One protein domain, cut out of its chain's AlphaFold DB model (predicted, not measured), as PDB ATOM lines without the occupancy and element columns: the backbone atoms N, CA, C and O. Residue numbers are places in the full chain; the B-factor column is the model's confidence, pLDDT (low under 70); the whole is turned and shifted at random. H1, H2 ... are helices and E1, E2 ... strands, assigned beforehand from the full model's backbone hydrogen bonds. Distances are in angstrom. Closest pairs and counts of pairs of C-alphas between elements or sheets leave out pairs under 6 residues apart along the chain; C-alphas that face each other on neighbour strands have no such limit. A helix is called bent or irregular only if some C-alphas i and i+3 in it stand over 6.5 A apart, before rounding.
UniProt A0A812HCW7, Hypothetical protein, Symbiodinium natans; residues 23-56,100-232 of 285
ATOM      1  N   ASN A  23      24.699  39.021 -14.336       76.19
ATOM      2  CA  ASN A  23      23.812  37.867 -14.213       76.19
ATOM      3  C   ASN A  23      24.275  36.887 -13.131       76.19
ATOM      4  O   ASN A  23      23.446  36.245 -12.499       76.19
ATOM      5  N   GLY A  24      25.581  36.795 -12.868       78.00
ATOM      6  CA  GLY A  24      26.145  35.999 -11.780       78.00
ATOM      7  C   GLY A  24      25.597  36.383 -10.411       78.00
ATOM      8  O   GLY A  24      25.473  35.528  -9.550       78.00
ATOM      9  N   LEU A  25      25.191  37.638 -10.213       85.81
ATOM     10  CA  LEU A  25      24.599  38.079  -8.949       85.81
ATOM     11  C   LEU A  25      23.142  37.627  -8.776       85.81
ATOM     12  O   LEU A  25      22.584  37.774  -7.690       85.81
ATOM     13  N   LEU A  26      22.503  37.113  -9.829       89.06
ATOM     14  CA  LEU A  26      21.092  36.718  -9.830       89.06
ATOM     15  C   LEU A  26      20.884  35.261  -9.400       89.06
ATOM     16  O   LEU A  26      19.757  34.856  -9.118       89.06
ATOM     17  N   TYR A  27      21.944  34.463  -9.322       93.12
ATOM     18  CA  TYR A  27      21.828  33.039  -9.038       93.12
ATOM     19  C   TYR A  27      22.780  32.618  -7.935       93.12
ATOM     20  O   TYR A  27      23.788  33.267  -7.682       93.12
ATOM     21  N   VAL A  28      22.431  31.516  -7.293       95.62
ATOM     22  CA  VAL A  28      23.306  30.728  -6.422       95.62
ATOM     23  C   VAL A  28      22.990  29.252  -6.649       95.62
ATOM     24  O   VAL A  28      21.912  28.928  -7.164       95.62
ATOM     25  N   CYS A  29      23.884  28.344  -6.256       96.81
ATOM     26  CA  CYS A  29      23.495  26.936  -6.164       96.81
ATOM     27  C   CYS A  29      22.516  26.735  -4.995       96.81
ATOM     28  O   CYS A  29      22.704  27.278  -3.905       96.81
ATOM     29  N   ASP A  30      21.513  25.883  -5.185       96.75
ATOM     30  CA  ASP A  30      20.693  25.342  -4.106       96.75
ATOM     31  C   ASP A  30      21.597  24.592  -3.123       96.75
ATOM     32  O   ASP A  30      22.156  23.541  -3.441       96.75
ATOM     33  N   THR A  31      21.746  25.126  -1.914       97.19
ATOM     34  CA  THR A  31      22.650  24.576  -0.896       97.19
ATOM     35  C   THR A  31      22.197  23.213  -0.374       97.19
ATOM     36  O   THR A  31      23.031  22.395   0.029       97.19
ATOM     37  N   THR A  32      20.895  22.920  -0.413       97.19
ATOM     38  CA  THR A  32      20.347  21.624   0.004       97.19
ATOM     39  C   THR A  32      20.700  20.563  -1.024       97.19
ATOM     40  O   THR A  32      21.204  19.498  -0.668       97.19
ATOM     41  N   ARG A  33      20.506  20.854  -2.312       96.94
ATOM     42  CA  ARG A  33      20.828  19.905  -3.388       96.94
ATOM     43  C   ARG A  33      22.329  19.785  -3.619       96.94
ATOM     44  O   ARG A  33      22.832  18.688  -3.835       96.94
ATOM     45  N   LEU A  34      23.075  20.872  -3.449       97.62
ATOM     46  CA  LEU A  34      24.533  20.839  -3.498       97.62
ATOM     47  C   LEU A  34      25.123  19.963  -2.383       97.62
ATOM     48  O   LEU A  34      26.076  19.234  -2.626       97.62
ATOM     49  N   SER A  35      24.552  19.988  -1.177       96.69
ATOM     50  CA  SER A  35      25.030  19.150  -0.067       96.69
ATOM     51  C   SER A  35      24.559  17.696  -0.140       96.69
ATOM     52  O   SER A  35      25.313  16.800   0.234       96.69
ATOM     53  N   SER A  36      23.335  17.443  -0.614       96.88
ATOM     54  CA  SER A  36      22.748  16.094  -0.644       96.88
ATOM     55  C   SER A  36      23.024  15.316  -1.933       96.88
ATOM     56  O   SER A  36      23.223  14.105  -1.878       96.88
ATOM     57  N   GLU A  37      23.071  15.995  -3.079       97.06
ATOM     58  CA  GLU A  37      23.243  15.391  -4.407       97.06
ATOM     59  C   GLU A  37      24.612  15.712  -5.026       97.06
ATOM     60  O   GLU A  37      24.978  15.111  -6.033       97.06
ATOM     61  N   ASN A  38      25.380  16.643  -4.438       97.62
ATOM     62  CA  ASN A  38      26.628  17.168  -5.010       97.62
ATOM     63  C   ASN A  38      26.431  17.709  -6.436       97.62
ATOM     64  O   ASN A  38      27.256  17.491  -7.319       97.62
ATOM     65  N   LEU A  39      25.321  18.413  -6.664       97.50
ATOM     66  CA  LEU A  39      24.988  19.049  -7.935       97.50
ATOM     67  C   LEU A  39      24.529  20.489  -7.697       97.50
ATOM     68  O   LEU A  39      23.766  20.772  -6.773       97.50
ATOM     69  N   CYS A  40      24.983  21.403  -8.552       97.56
ATOM     70  CA  CYS A  40      24.603  22.809  -8.490       97.56
ATOM     71  C   CYS A  40      23.330  23.067  -9.302       97.56
ATOM     72  O   CYS A  40      23.392  23.287 -10.509       97.56
ATOM     73  N   TYR A  41      22.183  23.056  -8.632       96.62
ATOM     74  CA  TYR A  41      20.928  23.531  -9.211       96.62
ATOM     75  C   TYR A  41      20.808  25.026  -8.967       96.62
ATOM     76  O   TYR A  41      20.890  25.472  -7.828       96.62
ATOM     77  N   PHE A  42      20.623  25.809 -10.017       95.25
ATOM     78  CA  PHE A  42      20.501  27.250  -9.903       95.25
ATOM     79  C   PHE A  42      19.155  27.627  -9.293       95.25
ATOM     80  O   PHE A  42      18.098  27.230  -9.786       95.25
ATOM     81  N   VAL A  43      19.207  28.456  -8.257       93.88
ATOM     82  CA  VAL A  43      18.045  29.090  -7.630       93.88
ATOM     83  C   VAL A  43      18.255  30.597  -7.547       93.88
ATOM     84  O   VAL A  43      19.370  31.099  -7.717       93.88
ATOM     85  N   ALA A  44      17.168  31.331  -7.313       93.06
ATOM     86  CA  ALA A  44      17.202  32.783  -7.203       93.06
ATOM     87  C   ALA A  44      18.117  33.205  -6.048       93.06
ATOM     88  O   ALA A  44      17.952  32.741  -4.917       93.06
ATOM     89  N   SER A  45      19.048  34.124  -6.306       91.38
ATOM     90  CA  SER A  45      19.725  34.828  -5.218       91.38
ATOM     91  C   SER A  45      18.748  35.770  -4.504       91.38
ATOM     92  O   SER A  45      17.680  36.110  -5.019       91.38
ATOM     93  N   SER A  46      19.134  36.286  -3.334       88.44
ATOM     94  CA  SER A  46      18.322  37.271  -2.603       88.44
ATOM     95  C   SER A  46      18.117  38.592  -3.354       88.44
ATOM     96  O   SER A  46      17.274  39.394  -2.963       88.44
ATOM     97  N   THR A  47      18.920  38.857  -4.387       84.75
ATOM     98  CA  THR A  47      18.853  40.074  -5.206       84.75
ATOM     99  C   THR A  47      18.200  39.840  -6.564       84.75
ATOM    100  O   THR A  47      18.095  40.779  -7.350       84.75
ATOM    101  N   ASN A  48      17.766  38.614  -6.860       85.19
ATOM    102  CA  ASN A  48      17.131  38.295  -8.126       85.19
ATOM    103  C   ASN A  48      15.664  38.745  -8.131       85.19
ATOM    104  O   ASN A  48      14.822  38.206  -7.416       85.19
ATOM    105  N   THR A  49      15.368  39.731  -8.974       79.81
ATOM    106  CA  THR A  49      14.013  40.243  -9.224       79.81
ATOM    107  C   THR A  49      13.443  39.809 -10.575       79.81
ATOM    108  O   THR A  49      12.299  40.136 -10.879       79.81
ATOM    109  N   VAL A  50      14.224  39.090 -11.388       72.88
ATOM    110  CA  VAL A  50      13.860  38.659 -12.750       72.88
ATOM    111  C   VAL A  50      13.308  37.231 -12.796       72.88
ATOM    112  O   VAL A  50      12.673  36.858 -13.776       72.88
ATOM    113  N   GLY A  51      13.492  36.458 -11.722       77.56
ATOM    114  CA  GLY A  51      13.046  35.072 -11.601       77.56
ATOM    115  C   GLY A  51      14.131  34.050 -11.945       77.56
ATOM    116  O   GLY A  51      15.281  34.394 -12.225       77.56
ATOM    117  N   THR A  52      13.758  32.772 -11.863       81.81
ATOM    118  CA  THR A  52      14.598  31.622 -12.228       81.81
ATOM    119  C   THR A  52      13.740  30.569 -12.910       81.81
ATOM    120  O   THR A  52      13.177  29.689 -12.253       81.81
ATOM    121  N   ALA A  53      13.587  30.698 -14.219       86.94
ATOM    122  CA  ALA A  53      12.777  29.840 -15.053       86.94
ATOM    123  C   ALA A  53      13.570  29.388 -16.295       86.94
ATOM    124  O   ALA A  53      14.150  30.199 -17.011       86.94
ATOM    125  N   PRO A  54      13.548  28.087 -16.612       90.75
ATOM    126  CA  PRO A  54      14.032  27.602 -17.896       90.75
ATOM    127  C   PRO A  54      13.351  28.316 -19.071       90.75
ATOM    128  O   PRO A  54      12.180  28.699 -18.979       90.75
ATOM    129  N   HIS A  55      14.052  28.427 -20.198       90.81
ATOM    130  CA  HIS A  55      13.507  29.022 -21.420       90.81
ATOM    131  C   HIS A  55      12.370  28.183 -22.007       90.81
ATOM    132  O   HIS A  55      11.468  28.738 -22.631       90.81
ATOM    133  N   ASN A  56      12.400  26.857 -21.801       87.38
ATOM    134  CA  ASN A  56      11.390  25.918 -22.305       87.38
ATOM    135  C   ASN A  56      11.146  26.093 -23.812       87.38
ATOM    136  O   ASN A  56      10.034  26.381 -24.254       87.38
ATOM    137  N   ASP A 100      21.368  36.715 -40.695       97.12
ATOM    138  CA  ASP A 100      21.849  36.740 -39.312       97.12
ATOM    139  C   ASP A 100      20.735  36.621 -38.273       97.12
ATOM    140  O   ASP A 100      20.964  36.037 -37.219       97.12
ATOM    141  N   LEU A 101      19.532  37.135 -38.551       97.81
ATOM    142  CA  LEU A 101      18.427  37.025 -37.601       97.81
ATOM    143  C   LEU A 101      17.953  35.572 -37.479       97.81
ATOM    144  O   LEU A 101      17.739  35.097 -36.370       97.81
ATOM    145  N   LEU A 102      17.865  34.841 -38.597       98.25
ATOM    146  CA  LEU A 102      17.585  33.403 -38.563       98.25
ATOM    147  C   LEU A 102      18.682  32.644 -37.806       98.25
ATOM    148  O   LEU A 102      18.390  31.795 -36.969       98.25
ATOM    149  N   ASN A 103      19.947  32.965 -38.072       97.69
ATOM    150  CA  ASN A 103      21.073  32.318 -37.404       97.69
ATOM    151  C   ASN A 103      21.112  32.628 -35.898       97.69
ATOM    152  O   ASN A 103      21.407  31.743 -35.101       97.69
ATOM    153  N   TYR A 104      20.736  33.838 -35.487       97.81
ATOM    154  CA  TYR A 104      20.590  34.208 -34.081       97.81
ATOM    155  C   TYR A 104      19.485  33.401 -33.381       97.81
ATOM    156  O   TYR A 104      19.692  32.911 -32.273       97.81
ATOM    157  N   VAL A 105      18.350  33.169 -34.052       97.94
ATOM    158  CA  VAL A 105      17.291  32.281 -33.536       97.94
ATOM    159  C   VAL A 105      17.778  30.840 -33.405       97.94
ATOM    160  O   VAL A 105      17.568  30.206 -32.374       97.94
ATOM    161  N   LYS A 106      18.505  30.324 -34.398       98.19
ATOM    162  CA  LYS A 106      19.093  28.980 -34.314       98.19
ATOM    163  C   LYS A 106      20.125  28.862 -33.192       98.19
ATOM    164  O   LYS A 106      20.200  27.820 -32.547       98.19
ATOM    165  N   ALA A 107      20.901  29.915 -32.933       97.62
ATOM    166  CA  ALA A 107      21.826  29.957 -31.806       97.62
ATOM    167  C   ALA A 107      21.075  29.830 -30.471       97.62
ATOM    168  O   ALA A 107      21.464  29.016 -29.636       97.62
ATOM    169  N   PHE A 108      19.956  30.543 -30.304       97.69
ATOM    170  CA  PHE A 108      19.080  30.387 -29.137       97.69
ATOM    171  C   PHE A 108      18.563  28.954 -28.996       97.69
ATOM    172  O   PHE A 108      18.674  28.364 -27.928       97.69
ATOM    173  N   GLU A 109      18.075  28.353 -30.083       97.44
ATOM    174  CA  GLU A 109      17.565  26.973 -30.099       97.44
ATOM    175  C   GLU A 109      18.607  25.910 -29.709       97.44
ATOM    176  O   GLU A 109      18.222  24.805 -29.328       97.44
ATOM    177  N   MET A 110      19.904  26.223 -29.795       97.50
ATOM    178  CA  MET A 110      20.998  25.350 -29.347       97.50
ATOM    179  C   MET A 110      21.465  25.674 -27.926       97.50
ATOM    180  O   MET A 110      21.706  24.771 -27.129       97.50
ATOM    181  N   ILE A 111      21.605  26.961 -27.601       97.06
ATOM    182  CA  ILE A 111      22.171  27.414 -26.328       97.06
ATOM    183  C   ILE A 111      21.151  27.360 -25.195       97.06
ATOM    184  O   ILE A 111      21.507  26.966 -24.089       97.06
ATOM    185  N   ALA A 112      19.892  27.724 -25.440       96.00
ATOM    186  CA  ALA A 112      18.852  27.713 -24.416       96.00
ATOM    187  C   ALA A 112      18.640  26.323 -23.779       96.00
ATOM    188  O   ALA A 112      18.661  26.255 -22.553       96.00
ATOM    189  N   PRO A 113      18.536  25.196 -24.519       96.25
ATOM    190  CA  PRO A 113      18.436  23.885 -23.873       96.25
ATOM    191  C   PRO A 113      19.723  23.472 -23.137       96.25
ATOM    192  O   PRO A 113      19.638  22.846 -22.081       96.25
ATOM    193  N   LEU A 114      20.913  23.851 -23.631       97.62
ATOM    194  CA  LEU A 114      22.174  23.638 -22.904       97.62
ATOM    195  C   LEU A 114      22.176  24.415 -21.580       97.62
ATOM    196  O   LEU A 114      22.506  23.853 -20.537       97.62
ATOM    197  N   ARG A 115      21.761  25.684 -21.608       95.94
ATOM    198  CA  ARG A 115      21.610  26.539 -20.428       95.94
ATOM    199  C   ARG A 115      20.613  25.944 -19.442       95.94
ATOM    200  O   ARG A 115      20.942  25.808 -18.268       95.94
ATOM    201  N   ASP A 116      19.433  25.556 -19.916       95.62
ATOM    202  CA  ASP A 116      18.381  24.985 -19.079       95.62
ATOM    203  C   ASP A 116      18.857  23.692 -18.396       95.62
ATOM    204  O   ASP A 116      18.644  23.507 -17.195       95.62
ATOM    205  N   ALA A 117      19.574  22.833 -19.129       96.69
ATOM    206  CA  ALA A 117      20.197  21.639 -18.576       96.69
ATOM    207  C   ALA A 117      21.277  21.979 -17.547       96.69
ATOM    208  O   ALA A 117      21.249  21.453 -16.444       96.69
ATOM    209  N   MET A 118      22.215  22.873 -17.854       97.50
ATOM    210  CA  MET A 118      23.315  23.169 -16.935       97.50
ATOM    211  C   MET A 118      22.865  23.897 -15.664       97.50
ATOM    212  O   MET A 118      23.451  23.674 -14.607       97.50
ATOM    213  N   MET A 119      21.839  24.744 -15.756       95.50
ATOM    214  CA  MET A 119      21.367  25.559 -14.637       95.50
ATOM    215  C   MET A 119      20.284  24.859 -13.817       95.50
ATOM    216  O   MET A 119      20.395  24.784 -12.597       95.50
ATOM    217  N   TYR A 120      19.231  24.338 -14.447       94.94
ATOM    218  CA  TYR A 120      18.031  23.892 -13.724       94.94
ATOM    219  C   TYR A 120      17.900  22.376 -13.625       94.94
ATOM    220  O   TYR A 120      17.164  21.877 -12.775       94.94
ATOM    221  N   ASN A 121      18.622  21.630 -14.461       96.00
ATOM    222  CA  ASN A 121      18.632  20.174 -14.421       96.00
ATOM    223  C   ASN A 121      20.023  19.587 -14.733       96.00
ATOM    224  O   ASN A 121      20.150  18.812 -15.681       96.00
ATOM    225  N   PRO A 122      21.084  19.924 -13.968       96.94
ATOM    226  CA  PRO A 122      22.455  19.478 -14.235       96.94
ATOM    227  C   PRO A 122      22.584  17.961 -14.406       96.94
ATOM    228  O   PRO A 122      23.357  17.513 -15.249       96.94
ATOM    229  N   SER A 123      21.782  17.163 -13.689       96.62
ATOM    230  CA  SER A 123      21.711  15.702 -13.856       96.62
ATOM    231  C   SER A 123      21.437  15.253 -15.294       96.62
ATOM    232  O   SER A 123      21.942  14.208 -15.702       96.62
ATOM    233  N   PHE A 124      20.695  16.048 -16.072       96.06
ATOM    234  CA  PHE A 124      20.369  15.783 -17.476       96.06
ATOM    235  C   PHE A 124      21.610  15.639 -18.363       96.06
ATOM    236  O   PHE A 124      21.582  14.908 -19.347       96.06
ATOM    237  N   VAL A 125      22.709  16.311 -18.005       97.31
ATOM    238  CA  VAL A 125      23.980  16.242 -18.741       97.31
ATOM    239  C   VAL A 125      25.097  15.572 -17.952       97.31
ATOM    240  O   VAL A 125      25.948  14.926 -18.553       97.31
ATOM    241  N   THR A 126      25.114  15.661 -16.619       97.25
ATOM    242  CA  THR A 126      26.187  15.059 -15.806       97.25
ATOM    243  C   THR A 126      26.089  13.540 -15.705       97.25
ATOM    244  O   THR A 126      27.104  12.886 -15.460       97.25
ATOM    245  N   THR A 127      24.900  12.971 -15.924       96.50
ATOM    246  CA  THR A 127      24.674  11.514 -15.911       96.50
ATOM    247  C   THR A 127      24.563  10.892 -17.305       96.50
ATOM    248  O   THR A 127      24.639   9.672 -17.431       96.50
ATOM    249  N   ASP A 128      24.462  11.712 -18.355       97.06
ATOM    250  CA  ASP A 128      24.385  11.273 -19.748       97.06
ATOM    251  C   ASP A 128      25.411  12.025 -20.607       97.06
ATOM    252  O   ASP A 128      25.180  13.122 -21.123       97.06
ATOM    253  N   ALA A 129      26.567  11.389 -20.810       97.25
ATOM    254  CA  ALA A 129      27.629  11.934 -21.648       97.25
ATOM    255  C   ALA A 129      27.221  12.080 -23.126       97.25
ATOM    256  O   ALA A 129      27.794  12.909 -23.833       97.25
ATOM    257  N   THR A 130      26.240  11.305 -23.602       97.12
ATOM    258  CA  THR A 130      25.713  11.432 -24.968       97.12
ATOM    259  C   THR A 130      24.886  12.704 -25.088       97.12
ATOM    260  O   THR A 130      25.023  13.430 -26.073       97.12
ATOM    261  N   MET A 131      24.067  13.004 -24.078       97.38
ATOM    262  CA  MET A 131      23.322  14.258 -24.011       97.38
ATOM    263  C   MET A 131      24.265  15.460 -23.916       97.38
ATOM    264  O   MET A 131      24.113  16.413 -24.682       97.38
ATOM    265  N   TRP A 132      25.295  15.385 -23.066       98.12
ATOM    266  CA  TRP A 132      26.344  16.407 -22.997       98.12
ATOM    267  C   TRP A 132      27.012  16.647 -24.357       98.12
ATOM    268  O   TRP A 132      27.072  17.783 -24.833       98.12
ATOM    269  N   ALA A 133      27.471  15.577 -25.015       98.06
ATOM    270  CA  ALA A 133      28.122  15.666 -26.319       98.06
ATOM    271  C   ALA A 133      27.191  16.251 -27.389       98.06
ATOM    272  O   ALA A 133      27.635  17.021 -28.236       98.06
ATOM    273  N   LYS A 134      25.894  15.924 -27.347       97.81
ATOM    274  CA  LYS A 134      24.893  16.462 -28.276       97.81
ATOM    275  C   LYS A 134      24.686  17.963 -28.080       97.81
ATOM    276  O   LYS A 134      24.777  18.711 -29.048       97.81
ATOM    277  N   LEU A 135      24.456  18.395 -26.841       98.06
ATOM    278  CA  LEU A 135      24.199  19.796 -26.496       98.06
ATOM    279  C   LEU A 135      25.412  20.711 -26.725       98.06
ATOM    280  O   LEU A 135      25.246  21.883 -27.047       98.06
ATOM    281  N   THR A 136      26.630  20.183 -26.598       98.38
ATOM    282  CA  THR A 136      27.872  20.958 -26.785       98.38
ATOM    283  C   THR A 136      28.485  20.826 -28.175       98.38
ATOM    284  O   THR A 136      29.422  21.556 -28.507       98.38
ATOM    285  N   LYS A 137      27.934  19.959 -29.034       97.75
ATOM    286  CA  LYS A 137      28.428  19.737 -30.397       97.75
ATOM    287  C   LYS A 137      28.584  21.023 -31.223       97.75
ATOM    288  O   LYS A 137      29.644  21.166 -31.831       97.75
ATOM    289  N   PRO A 138      27.623  21.971 -31.244       97.75
ATOM    290  CA  PRO A 138      27.796  23.217 -31.995       97.75
ATOM    291  C   PRO A 138      29.017  24.024 -31.540       97.75
ATOM    292  O   PRO A 138      29.711  24.606 -32.367       97.75
ATOM    293  N   LEU A 139      29.307  24.031 -30.233       97.94
ATOM    294  CA  LEU A 139      30.470  24.725 -29.685       97.94
ATOM    295  C   LEU A 139      31.765  24.031 -30.115       97.94
ATOM    296  O   LEU A 139      32.674  24.685 -30.622       97.94
ATOM    297  N   ALA A 140      31.822  22.704 -29.984       96.38
ATOM    298  CA  ALA A 140      32.983  21.912 -30.372       96.38
ATOM    299  C   ALA A 140      33.298  22.037 -31.873       96.38
ATOM    300  O   ALA A 140      34.436  22.339 -32.239       96.38
ATOM    301  N   ASP A 141      32.291  21.868 -32.736       96.75
ATOM    302  CA  ASP A 141      32.457  21.948 -34.191       96.75
ATOM    303  C   ASP A 141      32.904  23.353 -34.638       96.75
ATOM    304  O   ASP A 141      33.663  23.488 -35.598       96.75
ATOM    305  N   CYS A 142      32.478  24.402 -33.924       97.06
ATOM    306  CA  CYS A 142      32.849  25.796 -34.187       97.06
ATOM    307  C   CYS A 142      34.080  26.293 -33.419       97.06
ATOM    308  O   CYS A 142      34.357  27.498 -33.424       97.06
ATOM    309  N   GLN A 143      34.815  25.393 -32.757       96.00
ATOM    310  CA  GLN A 143      35.997  25.722 -31.953       96.00
ATOM    311  C   GLN A 143      35.727  26.793 -30.880       96.00
ATOM    312  O   GLN A 143      36.574  27.630 -30.566       96.00
ATOM    313  N   VAL A 144      34.531  26.768 -30.301       95.75
ATOM    314  CA  VAL A 144      34.117  27.621 -29.189       95.75
ATOM    315  C   VAL A 144      34.413  26.894 -27.878       95.75
ATOM    316  O   VAL A 144      34.052  25.730 -27.713       95.75
ATOM    317  N   LYS A 145      35.066  27.581 -26.929       95.56
ATOM    318  CA  LYS A 145      35.352  27.059 -25.576       95.56
ATOM    319  C   LYS A 145      36.044  25.680 -25.589       95.56
ATOM    320  O   LYS A 145      35.650  24.769 -24.860       95.56
ATOM    321  N   THR A 146      37.075  25.515 -26.419       95.12
ATOM    322  CA  THR A 146      37.778  24.231 -26.633       95.12
ATOM    323  C   THR A 146      38.740  23.840 -25.515       95.12
ATOM    324  O   THR A 146      39.034  22.659 -25.363       95.12
ATOM    325  N   ALA A 147      39.232  24.801 -24.735       95.62
ATOM    326  CA  ALA A 147      40.191  24.551 -23.668       95.62
ATOM    327  C   ALA A 147      39.969  25.495 -22.486       95.62
ATOM    328  O   ALA A 147      39.467  26.611 -22.647       95.62
ATOM    329  N   ASP A 148      40.387  25.036 -21.310       97.50
ATOM    330  CA  ASP A 148      40.522  25.890 -20.140       97.50
ATOM    331  C   ASP A 148      41.609  26.934 -20.398       97.50
ATOM    332  O   ASP A 148      42.680  26.645 -20.939       97.50
ATOM    333  N   THR A 149      41.333  28.161 -19.986       94.12
ATOM    334  CA  THR A 149      42.297  29.257 -20.007       94.12
ATOM    335  C   THR A 149      42.327  29.933 -18.646       94.12
ATOM    336  O   THR A 149      41.552  29.608 -17.746       94.12
ATOM    337  N   THR A 150      43.248  30.871 -18.480       92.12
ATOM    338  CA  THR A 150      43.411  31.604 -17.232       92.12
ATOM    339  C   THR A 150      43.137  33.074 -17.486       92.12
ATOM    340  O   THR A 150      43.754  33.668 -18.370       92.12
ATOM    341  N   ALA A 151      42.256  33.669 -16.687       86.69
ATOM    342  CA  ALA A 151      42.045  35.109 -16.661       86.69
ATOM    343  C   ALA A 151      42.549  35.684 -15.336       86.69
ATOM    344  O   ALA A 151      42.368  35.089 -14.270       86.69
ATOM    345  N   THR A 152      43.183  36.852 -15.404       86.75
ATOM    346  CA  THR A 152      43.658  37.576 -14.223       86.75
ATOM    347  C   THR A 152      42.932  38.907 -14.128       86.75
ATOM    348  O   THR A 152      43.067  39.762 -15.001       86.75
ATOM    349  N   HIS A 153      42.195  39.093 -13.037       75.88
ATOM    350  CA  HIS A 153      41.488  40.325 -12.712       75.88
ATOM    351  C   HIS A 153      42.110  40.934 -11.453       75.88
ATOM    352  O   HIS A 153      41.865  40.498 -10.325       75.88
ATOM    353  N   GLY A 154      42.964  41.942 -11.645       85.88
ATOM    354  CA  GLY A 154      43.750  42.524 -10.558       85.88
ATOM    355  C   GLY A 154      44.720  41.499  -9.968       85.88
ATOM    356  O   GLY A 154      45.635  41.051 -10.650       85.88
ATOM    357  N   THR A 155      44.522  41.130  -8.702       87.69
ATOM    358  CA  THR A 155      45.343  40.128  -7.996       87.69
ATOM    359  C   THR A 155      44.720  38.733  -7.979       87.69
ATOM    360  O   THR A 155      45.285  37.830  -7.368       87.69
ATOM    361  N   VAL A 156      43.540  38.556  -8.579       82.31
ATOM    362  CA  VAL A 156      42.824  37.277  -8.601       82.31
ATOM    363  C   VAL A 156      43.039  36.616  -9.952       82.31
ATOM    364  O   VAL A 156      42.754  37.205 -10.992       82.31
ATOM    365  N   THR A 157      43.521  35.380  -9.922       87.75
ATOM    366  CA  THR A 157      43.645  34.521 -11.096       87.75
ATOM    367  C   THR A 157      42.578  33.440 -11.019       87.75
ATOM    368  O   THR A 157      42.465  32.758 -10.000       87.75
ATOM    369  N   MET A 158      41.795  33.296 -12.082       87.06
ATOM    370  CA  MET A 158      40.687  32.349 -12.164       87.06
ATOM    371  C   MET A 158      40.766  31.512 -13.437       87.06
ATOM    372  O   MET A 158      41.257  31.967 -14.473       87.06
ATOM    373  N   THR A 159      40.263  30.284 -13.344       93.50
ATOM    374  CA  THR A 159      40.102  29.403 -14.498       93.50
ATOM    375  C   THR A 159      38.871  29.825 -15.285       93.50
ATOM    376  O   THR A 159      37.766  29.877 -14.746       93.50
ATOM    377  N   VAL A 160      39.065  30.083 -16.570       94.75
ATOM    378  CA  VAL A 160      38.003  30.255 -17.554       94.75
ATOM    379  C   VAL A 160      37.831  28.914 -18.251       94.75
ATOM    380  O   VAL A 160      38.617  28.552 -19.127       94.75
ATOM    381  N   TYR A 161      36.826  28.156 -17.824       97.75
ATOM    382  CA  TYR A 161      36.648  26.777 -18.268       97.75
ATOM    383  C   TYR A 161      36.271  26.682 -19.747       97.75
ATOM    384  O   TYR A 161      35.426  27.438 -20.231       97.75
ATOM    385  N   GLY A 162      36.878  25.729 -20.446       98.19
ATOM    386  CA  GLY A 162      36.390  25.166 -21.696       98.19
ATOM    387  C   GLY A 162      35.371  24.052 -21.441       98.19
ATOM    388  O   GLY A 162      34.982  23.783 -20.306       98.19
ATOM    389  N   THR A 163      34.941  23.393 -22.513       98.44
ATOM    390  CA  THR A 163      33.862  22.391 -22.500       98.44
ATOM    391  C   THR A 163      34.188  21.200 -21.594       98.44
ATOM    392  O   THR A 163      33.387  20.842 -20.735       98.44
ATOM    393  N   ASP A 164      35.385  20.624 -21.692       98.25
ATOM    394  CA  ASP A 164      35.750  19.475 -20.851       98.25
ATOM    395  C   ASP A 164      35.922  19.859 -19.373       98.25
ATOM    396  O   ASP A 164      35.489  19.122 -18.480       98.25
ATOM    397  N   GLY A 165      36.510  21.028 -19.107       98.38
ATOM    398  CA  GLY A 165      36.732  21.527 -17.753       98.38
ATOM    399  C   GLY A 165      35.427  21.840 -17.025       98.38
ATOM    400  O   GLY A 165      35.231  21.382 -15.896       98.38
ATOM    401  N   ILE A 166      34.484  22.534 -17.680       98.62
ATOM    402  CA  ILE A 166      33.186  22.832 -17.062       98.62
ATOM    403  C   ILE A 166      32.375  21.555 -16.832       98.62
ATOM    404  O   ILE A 166      31.725  21.418 -15.796       98.62
ATOM    405  N   TYR A 167      32.468  20.579 -17.741       98.62
ATOM    406  CA  TYR A 167      31.802  19.293 -17.574       98.62
ATOM    407  C   TYR A 167      32.341  18.522 -16.368       98.62
ATOM    408  O   TYR A 167      31.578  17.942 -15.592       98.62
ATOM    409  N   ALA A 168      33.665  18.517 -16.189       98.50
ATOM    410  CA  ALA A 168      34.299  17.916 -15.023       98.50
ATOM    411  C   ALA A 168      33.858  18.609 -13.725       98.50
ATOM    412  O   ALA A 168      33.486  17.918 -12.774       98.50
ATOM    413  N   LEU A 169      33.833  19.946 -13.712       98.44
ATOM    414  CA  LEU A 169      33.393  20.736 -12.562       98.44
ATOM    415  C   LEU A 169      31.928  20.462 -12.201       98.44
ATOM    416  O   LEU A 169      31.612  20.254 -11.036       98.44
ATOM    417  N   MET A 170      31.032  20.400 -13.186       98.38
ATOM    418  CA  MET A 170      29.613  20.120 -12.950       98.38
ATOM    419  C   MET A 170      29.349  18.711 -12.417       98.38
ATOM    420  O   MET A 170      28.444  18.528 -11.607       98.38
ATOM    421  N   LYS A 171      30.114  17.709 -12.867       98.31
ATOM    422  CA  LYS A 171      29.993  16.332 -12.357       98.31
ATOM    423  C   LYS A 171      30.429  16.208 -10.902       98.31
ATOM    424  O   LYS A 171      29.994  15.285 -10.219       98.31
ATOM    425  N   ASN A 172      31.326  17.080 -10.450       97.88
ATOM    426  CA  ASN A 172      31.790  17.088  -9.074       97.88
ATOM    427  C   ASN A 172      32.145  18.511  -8.609       97.88
ATOM    428  O   ASN A 172      33.328  18.860  -8.563       97.88
ATOM    429  N   PRO A 173      31.146  19.316  -8.209       97.38
ATOM    430  CA  PRO A 173      31.378  20.626  -7.610       97.38
ATOM    431  C   PRO A 173      32.028  20.530  -6.221       97.38
ATOM    432  O   PRO A 173      32.474  21.539  -5.689       97.38
ATOM    433  N   ASN A 174      32.095  19.334  -5.619       96.88
ATOM    434  CA  ASN A 174      32.674  19.081  -4.297       96.88
ATOM    435  C   ASN A 174      32.043  19.956  -3.196       96.88
ATOM    436  O   ASN A 174      32.738  20.536  -2.360       96.88
ATOM    437  N   GLY A 175      30.717  20.104  -3.241       96.00
ATOM    438  CA  GLY A 175      29.964  20.966  -2.326       96.00
ATOM    439  C   GLY A 175      30.232  22.471  -2.480       96.00
ATOM    440  O   GLY A 175      29.784  23.247  -1.638       96.00
ATOM    441  N   VAL A 176      30.962  22.896  -3.517       96.75
ATOM    442  CA  VAL A 176      31.261  24.306  -3.794       96.75
ATOM    443  C   VAL A 176      30.207  24.890  -4.722       96.75
ATOM    444  O   VAL A 176      29.734  24.237  -5.650       96.75
ATOM    445  N   ASP A 177      29.846  26.145  -4.475       96.44
ATOM    446  CA  ASP A 177      29.008  26.886  -5.400       96.44
ATOM    447  C   ASP A 177      29.797  27.221  -6.685       96.44
ATOM    448  O   ASP A 177      30.769  27.978  -6.654       96.44
ATOM    449  N   ILE A 178      29.377  26.636  -7.810       97.06
ATOM    450  CA  ILE A 178      30.020  26.769  -9.125       97.06
ATOM    451  C   ILE A 178      29.235  27.663 -10.098       97.06
ATOM    452  O   ILE A 178      29.574  27.706 -11.284       97.06
ATOM    453  N   HIS A 179      28.191  28.371  -9.641       95.69
ATOM    454  CA  HIS A 179      27.269  29.079 -10.540       95.69
ATOM    455  C   HIS A 179      27.981  30.111 -11.429       95.69
ATOM    456  O   HIS A 179      27.678  30.223 -12.616       95.69
ATOM    457  N   HIS A 180      28.982  30.821 -10.898       94.00
ATOM    458  CA  HIS A 180      29.771  31.775 -11.678       94.00
ATOM    459  C   HIS A 180      30.530  31.112 -12.832       94.00
ATOM    460  O   HIS A 180      30.534  31.644 -13.939       94.00
ATOM    461  N   SER A 181      31.134  29.941 -12.607       95.88
ATOM    462  CA  SER A 181      31.866  29.213 -13.650       95.88
ATOM    463  C   SER A 181      30.934  28.681 -14.738       95.88
ATOM    464  O   SER A 181      31.265  28.753 -15.920       95.88
ATOM    465  N   VAL A 182      29.755  28.186 -14.347       97.06
ATOM    466  CA  VAL A 182      28.725  27.713 -15.286       97.06
ATOM    467  C   VAL A 182      28.180  28.869 -16.127       97.06
ATOM    468  O   VAL A 182      28.133  28.752 -17.350       97.06
ATOM    469  N   LEU A 183      27.834  30.003 -15.506       94.75
ATOM    470  CA  LEU A 183      27.362  31.187 -16.233       94.75
ATOM    471  C   LEU A 183      28.420  31.734 -17.173       94.75
ATOM    472  O   LEU A 183      28.112  31.979 -18.331       94.75
ATOM    473  N   GLN A 184      29.665  31.862 -16.712       94.62
ATOM    474  CA  GLN A 184      30.743  32.339 -17.565       94.62
ATOM    475  C   GLN A 184      30.896  31.462 -18.812       94.62
ATOM    476  O   GLN A 184      30.982  31.987 -19.918       94.62
ATOM    477  N   TYR A 185      30.892  30.133 -18.659       97.25
ATOM    478  CA  TYR A 185      30.962  29.222 -19.801       97.25
ATOM    479  C   TYR A 185      29.791  29.418 -20.775       97.25
ATOM    480  O   TYR A 185      30.016  29.521 -21.981       97.25
ATOM    481  N   LEU A 186      28.562  29.489 -20.257       96.62
ATOM    482  CA  LEU A 186      27.347  29.634 -21.058       96.62
ATOM    483  C   LEU A 186      27.288  30.976 -21.793       96.62
ATOM    484  O   LEU A 186      26.970  31.011 -22.978       96.62
ATOM    485  N   GLU A 187      27.603  32.075 -21.111       94.31
ATOM    486  CA  GLU A 187      27.564  33.424 -21.675       94.31
ATOM    487  C   GLU A 187      28.642  33.609 -22.742       94.31
ATOM    488  O   GLU A 187      28.356  34.059 -23.848       94.31
ATOM    489  N   GLU A 188      29.878  33.203 -22.444       94.88
ATOM    490  CA  GLU A 188      30.978  33.269 -23.401       94.88
ATOM    491  C   GLU A 188      30.736  32.351 -24.605       94.88
ATOM    492  O   GLU A 188      30.911  32.777 -25.745       94.88
ATOM    493  N   GLY A 189      30.280  31.117 -24.363       96.00
ATOM    494  CA  GLY A 189      29.958  30.158 -25.415       96.00
ATOM    495  C   GLY A 189      28.830  30.639 -26.331       96.00
ATOM    496  O   GLY A 189      28.930  30.497 -27.548       96.00
ATOM    497  N   ALA A 190      27.792  31.266 -25.768       96.31
ATOM    498  CA  ALA A 190      26.706  31.866 -26.536       96.31
ATOM    499  C   ALA A 190      27.210  32.994 -27.445       96.31
ATOM    500  O   ALA A 190      26.912  33.003 -28.640       96.31
ATOM    501  N   ILE A 191      28.002  33.918 -26.893       95.50
ATOM    502  CA  ILE A 191      28.554  35.059 -27.632       95.50
ATOM    503  C   ILE A 191      29.436  34.582 -28.780       95.50
ATOM    504  O   ILE A 191      29.258  35.012 -29.918       95.50
ATOM    505  N   ASP A 192      30.367  33.674 -28.490       95.69
ATOM    506  CA  ASP A 192      31.316  33.167 -29.476       95.69
ATOM    507  C   ASP A 192      30.608  32.395 -30.592       95.69
ATOM    508  O   ASP A 192      30.944  32.559 -31.767       95.69
ATOM    509  N   LEU A 193      29.578  31.610 -30.257       96.31
ATOM    510  CA  LEU A 193      28.765  30.924 -31.256       96.31
ATOM    511  C   LEU A 193      27.983  31.920 -32.127       96.31
ATOM    512  O   LEU A 193      28.024  31.813 -33.352       96.31
ATOM    513  N   VAL A 194      27.338  32.934 -31.539       96.00
ATOM    514  CA  VAL A 194      26.643  33.992 -32.299       96.00
ATOM    515  C   VAL A 194      27.616  34.752 -33.204       96.00
ATOM    516  O   VAL A 194      27.282  35.039 -34.355       96.00
ATOM    517  N   CYS A 195      28.837  35.033 -32.741       95.31
ATOM    518  CA  CYS A 195      29.886  35.635 -33.560       95.31
ATOM    519  C   CYS A 195      30.243  34.774 -34.782       95.31
ATOM    520  O   CYS A 195      30.444  35.331 -35.862       95.31
ATOM    521  N   GLN A 196      30.306  33.443 -34.644       94.44
ATOM    522  CA  GLN A 196      30.544  32.538 -35.780       94.44
ATOM    523  C   GLN A 196      29.348  32.470 -36.734       94.44
ATOM    524  O   GLN A 196      29.513  32.345 -37.944       94.44
ATOM    525  N   MET A 197      28.138  32.550 -36.188       95.56
ATOM    526  CA  MET A 197      26.895  32.355 -36.932       95.56
ATOM    527  C   MET A 197      26.393  33.611 -37.656       95.56
ATOM    528  O   MET A 197      25.554  33.506 -38.550       95.56
ATOM    529  N   THR A 198      26.866  34.794 -37.270       94.94
ATOM    530  CA  THR A 198      26.385  36.079 -37.794       94.94
ATOM    531  C   THR A 198      27.523  36.895 -38.387       94.94
ATOM    532  O   THR A 198      28.676  36.763 -37.978       94.94
ATOM    533  N   THR A 199      27.211  37.763 -39.347       92.31
ATOM    534  CA  THR A 199      28.202  38.612 -40.036       92.31
ATOM    535  C   THR A 199      28.094  40.089 -39.662       92.31
ATOM    536  O   THR A 199      29.096  40.799 -39.661       92.31
ATOM    537  N   SER A 200      26.901  40.548 -39.288       91.75
ATOM    538  CA  SER A 200      26.594  41.928 -38.898       91.75
ATOM    539  C   SER A 200      27.160  42.309 -37.533       91.75
ATOM    540  O   SER A 200      27.476  43.477 -37.301       91.75
ATOM    541  N   LEU A 201      27.330  41.338 -36.630       91.19
ATOM    542  CA  LEU A 201      27.860  41.604 -35.303       91.19
ATOM    543  C   LEU A 201      29.359  41.935 -35.384       91.19
ATOM    544  O   LEU A 201      30.179  41.090 -35.760       91.19
ATOM    545  N   THR A 202      29.710  43.171 -35.035       91.56
ATOM    546  CA  THR A 202      31.078  43.698 -35.132       91.56
ATOM    547  C   THR A 202      31.590  44.084 -33.749       91.56
ATOM    548  O   THR A 202      31.135  45.062 -33.165       91.56
ATOM    549  N   MET A 203      32.532  43.296 -33.231       91.50
ATOM    550  CA  MET A 203      33.267  43.542 -31.987       91.50
ATOM    551  C   MET A 203      34.575  42.740 -32.003       91.50
ATOM    552  O   MET A 203      34.655  41.721 -32.695       91.50
ATOM    553  N   ASP A 204      35.567  43.149 -31.211       93.56
ATOM    554  CA  ASP A 204      36.896  42.517 -31.182       93.56
ATOM    555  C   ASP A 204      36.828  41.016 -30.892       93.56
ATOM    556  O   ASP A 204      37.495  40.217 -31.552       93.56
ATOM    557  N   ARG A 205      35.931  40.608 -29.988       91.25
ATOM    558  CA  ARG A 205      35.676  39.194 -29.692       91.25
ATOM    559  C   ARG A 205      35.227  38.404 -30.924       91.25
ATOM    560  O   ARG A 205      35.758  37.327 -31.177       91.25
ATOM    561  N   CYS A 206      34.319  38.953 -31.733       93.00
ATOM    562  CA  CYS A 206      33.885  38.293 -32.961       93.00
ATOM    563  C   CYS A 206      35.002  38.224 -34.005       93.00
ATOM    564  O   CYS A 206      35.100  37.229 -34.718       93.00
ATOM    565  N   THR A 207      35.855  39.249 -34.093       93.44
ATOM    566  CA  THR A 207      37.033  39.223 -34.972       93.44
ATOM    567  C   THR A 207      37.975  38.089 -34.578       93.44
ATOM    568  O   THR A 207      38.351  37.287 -35.431       93.44
ATOM    569  N   THR A 208      38.296  37.972 -33.287       91.88
ATOM    570  CA  THR A 208      39.129  36.887 -32.748       91.88
ATOM    571  C   THR A 208      38.521  35.519 -33.024       91.88
ATOM    572  O   THR A 208      39.206  34.632 -33.526       91.88
ATOM    573  N   GLN A 209      37.227  35.352 -32.753       91.31
ATOM    574  CA  GLN A 209      36.568  34.058 -32.891       91.31
ATOM    575  C   GLN A 209      36.484  33.606 -34.356       91.31
ATOM    576  O   GLN A 209      36.802  32.460 -34.677       91.31
ATOM    577  N   ARG A 210      36.151  34.515 -35.278       91.94
ATOM    578  CA  ARG A 210      36.129  34.224 -36.723       91.94
ATOM    579  C   ARG A 210      37.528  33.936 -37.280       91.94
ATOM    580  O   ARG A 210      37.660  33.174 -38.235       91.94
ATOM    581  N   ALA A 211      38.581  34.495 -36.676       91.69
ATOM    582  CA  ALA A 211      39.966  34.244 -37.076       91.69
ATOM    583  C   ALA A 211      40.471  32.829 -36.732       91.69
ATOM    584  O   ALA A 211      41.500  32.419 -37.266       91.69
ATOM    585  N   LEU A 212      39.750  32.060 -35.903       87.75
ATOM    586  CA  LEU A 212      40.086  30.656 -35.620       87.75
ATOM    587  C   LEU A 212      39.944  29.745 -36.853       87.75
ATOM    588  O   LEU A 212      40.526  28.664 -36.884       87.75
ATOM    589  N   GLY A 213      39.230  30.194 -37.893       77.94
ATOM    590  CA  GLY A 213      39.172  29.502 -39.182       77.94
ATOM    591  C   GLY A 213      38.208  28.316 -39.229       77.94
ATOM    592  O   GLY A 213      38.312  27.487 -40.135       77.94
ATOM    593  N   ALA A 214      37.262  28.230 -38.289       82.56
ATOM    594  CA  ALA A 214      36.139  27.306 -38.396       82.56
ATOM    595  C   ALA A 214      35.338  27.573 -39.687       82.56
ATOM    596  O   ALA A 214      35.246  28.707 -40.164       82.56
ATOM    597  N   ALA A 215      34.748  26.522 -40.263       83.62
ATOM    598  CA  ALA A 215      33.867  26.678 -41.418       83.62
ATOM    599  C   ALA A 215      32.681  27.591 -41.061       83.62
ATOM    600  O   ALA A 215      32.142  27.495 -39.960       83.62
ATOM    601  N   SER A 216      32.217  28.430 -41.994       85.88
ATOM    602  CA  SER A 216      31.093  29.360 -41.761       85.88
ATOM    603  C   SER A 216      29.783  28.666 -41.360       85.88
ATOM    604  O   SER A 216      28.869  29.296 -40.829       85.88
ATOM    605  N   ASN A 217      29.693  27.361 -41.604       93.75
ATOM    606  CA  ASN A 217      28.572  26.502 -41.269       93.75
ATOM    607  C   ASN A 217      28.918  25.414 -40.233       93.75
ATOM    608  O   ASN A 217      28.204  24.420 -40.128       93.75
ATOM    609  N   CYS A 218      29.998  25.589 -39.464       96.81
ATOM    610  CA  CYS A 218      30.467  24.638 -38.448       96.81
ATOM    611  C   CYS A 218      29.361  24.152 -37.492       96.81
ATOM    612  O   CYS A 218      29.367  23.009 -37.051       96.81
ATOM    613  N   TRP A 219      28.374  24.998 -37.213       97.00
ATOM    614  CA  TRP A 219      27.282  24.748 -36.279       97.00
ATOM    615  C   TRP A 219      26.143  23.900 -36.868       97.00
ATOM    616  O   TRP A 219      25.362  23.336 -36.103       97.00
ATOM    617  N   GLU A 220      26.009  23.795 -38.197       97.56
ATOM    618  CA  GLU A 220      24.822  23.207 -38.847       97.56
ATOM    619  C   GLU A 220      24.613  21.739 -38.470       97.56
ATOM    620  O   GLU A 220      23.484  21.307 -38.233       97.56
ATOM    621  N   ALA A 221      25.694  20.964 -38.376       97.19
ATOM    622  CA  ALA A 221      25.618  19.559 -37.989       97.19
ATOM    623  C   ALA A 221      25.124  19.393 -36.542       97.19
ATOM    624  O   ALA A 221      24.277  18.539 -36.275       97.19
ATOM    625  N   GLY A 222      25.625  20.223 -35.622       97.25
ATOM    626  CA  GLY A 222      25.168  20.261 -34.233       97.25
ATOM    627  C   GLY A 222      23.710  20.706 -34.114       97.25
ATOM    628  O   GLY A 222      22.924  20.039 -33.446       97.25
ATOM    629  N   TYR A 223      23.325  21.763 -34.837       97.94
ATOM    630  CA  TYR A 223      21.944  22.244 -34.898       97.94
ATOM    631  C   TYR A 223      20.981  21.148 -35.361       97.94
ATOM    632  O   TYR A 223      20.006  20.853 -34.674       97.94
ATOM    633  N   ASN A 224      21.289  20.493 -36.484       97.38
ATOM    634  CA  ASN A 224      20.458  19.428 -37.045       97.38
ATOM    635  C   ASN A 224      20.309  18.239 -36.085       97.38
ATOM    636  O   ASN A 224      19.230  17.657 -35.994       97.38
ATOM    637  N   ALA A 225      21.371  17.886 -35.355       95.94
ATOM    638  CA  ALA A 225      21.323  16.825 -34.352       95.94
ATOM    639  C   ALA A 225      20.452  17.196 -33.140       95.94
ATOM    640  O   ALA A 225      19.763  16.329 -32.608       95.94
ATOM    641  N   ILE A 226      20.475  18.465 -32.721       96.50
ATOM    642  CA  ILE A 226      19.663  18.979 -31.614       96.50
ATOM    643  C   ILE A 226      18.176  19.000 -31.995       96.50
ATOM    644  O   ILE A 226      17.366  18.402 -31.294       96.50
ATOM    645  N   ILE A 227      17.803  19.604 -33.129       95.44
ATOM    646  CA  ILE A 227      16.384  19.720 -33.519       95.44
ATOM    647  C   ILE A 227      15.733  18.372 -33.860       95.44
ATOM    648  O   ILE A 227      14.512  18.244 -33.793       95.44
ATOM    649  N   ALA A 228      16.529  17.370 -34.248       95.25
ATOM    650  CA  ALA A 228      16.040  16.026 -34.538       95.25
ATOM    651  C   ALA A 228      15.684  15.232 -33.269       95.25
ATOM    652  O   ALA A 228      15.021  14.198 -33.369       95.25
ATOM    653  N   ASP A 229      16.117  15.696 -32.094       94.94
ATOM    654  CA  ASP A 229      15.884  15.034 -30.819       94.94
ATOM    655  C   ASP A 229      15.094  15.939 -29.856       94.94
ATOM    656  O   ASP A 229      15.679  16.760 -29.145       94.94
ATOM    657  N   PRO A 230      13.762  15.771 -29.759       90.94
ATOM    658  CA  PRO A 230      12.938  16.610 -28.896       90.94
ATOM    659  C   PRO A 230      13.256  16.443 -27.403       90.94
ATOM    660  O   PRO A 230      12.882  17.304 -26.607       90.94
ATOM    661  N   THR A 231      13.951  15.371 -26.996       92.75
ATOM    662  CA  THR A 231      14.308  15.163 -25.585       92.75
ATOM    663  C   THR A 231      15.228  16.264 -25.067       92.75
ATOM    664  O   THR A 231      15.123  16.631 -23.897       92.75
ATOM    665  N   VAL A 232      16.038  16.867 -25.944       92.06
ATOM    666  CA  VAL A 232      16.946  17.982 -25.629       92.06
ATOM    667  C   VAL A 232      16.209  19.165 -24.985       92.06
ATOM    668  O   VAL A 232      16.753  19.833 -24.107       92.06
TER     669      VAL A 232
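AT A GLANCE: This is residues 23 to 56 and 100 to 232 of the 285 residues of the protein "Hypothetical protein" of Symbiodinium natans (UniProt A0A812HCW7). What does the domain look like? Two long helices, H3 and H7, lie side by side and run opposite ways as its core; H5 packs on both, H6 on H7, and H9 on H3 and H5. At one end of the pair lies the small sheet E1-E2 with H1 and H2 nearby, near the other end H8 packs on H7, and the hairpin E3-E4 reaches outward. What is it made of? The printed part has 167 residues, is mostly helix and holds nine named helices and four named strands in the order H1 E1 H2 E2 H3 H4 H5 E3 E4 H6 H7 H8 H9, the strands forming two antiparallel pairs. It is compact, with a radius of gyration of the C-alphas of 15.9 A and spans of 44 by 43 by 30 A.

HOW THE PARTS SIT: How are the strands paired? E3, residues 149 to 153, and E4, residues 156 to 160, form an antiparallel hairpin, with N 151 and O 158 within hydrogen-bond range at 3.0 A. E1, residues 27 to 29, and E2, residues 42 to 44, are antiparallel neighbours, with N 28 and O 43 within hydrogen-bond range at 3.1 A. What touches the hub? The hub H7, residues 179 to 197, touches H3, residues 100 to 120, at a shallow tilt of 18 degrees, opposite ways; their closest C-alphas are those of Asn 103 and Met 197, 5.8 A apart. With residues 181 to 185 alone H7 touches H6, residues 163 to 171, in a helical hairpin, closest at the C-alphas of Ile 166 and Val 182, 6.8 A, and with residues 179 to 183 alone it touches H1, residues 23 to 26, closest at those of Gly 24 and His 180, 5.6 A. With residues 192 to 196 alone it touches H8, residues 204 to 210, closest at the C-alphas of Cys 195 and Cys 206, 4.8 A. Where are the other helices? H5, residues 129 to 141, touches H9, residues 220 to 227, closest at the C-alphas of Pro 138 and Gly 222, 4.5 A. H4, residues 123 to 126, only just touches H6, with 3 pairs of C-alphas within 8 A, closest at those of Thr 126 and Lys 171, 5.3 A. H2, residues 31 to 37, touches no helix. What do the helix backbones show? Every O i to N i+4 pair is within hydrogen-bond range in H2, H6, H7, H8 and H9, against 15 of 17 in H3 and 7 of 9 in H5; H1 and H4 are too short for such a pair.

IN THESE COORDINATES: Where do the first and last elements lie? H1 begins at C-alpha 23, (23.812, 37.867, -14.213), and H9 ends at C-alpha 227, (16.384, 19.720, -33.519). How long are the longer elements? From first to last C-alpha H3 measures 28.9 A, H7 26.6 A, H5 16.8 A and E3 13.3 A. Is any helix uneven? H3 has a kink of 27 degrees near residue 114, and H5 is irregular, with C-alphas 135 and 138 7.4 A apart.

THE WHOLE: How large is it? The two C-alphas farthest apart, those of Ser 36 and Ser 200, are 46.3 A apart. Is it cut? Residues 57 to 99 are not printed, and C-alphas 56 and 100 stand 22.7 A apart across the cut, in the link from E2 to H3; of the links that are printed whole, none is long. Where is confidence low? No printed residue is under 70, and the mean pLDDT of the printed part is 94.0.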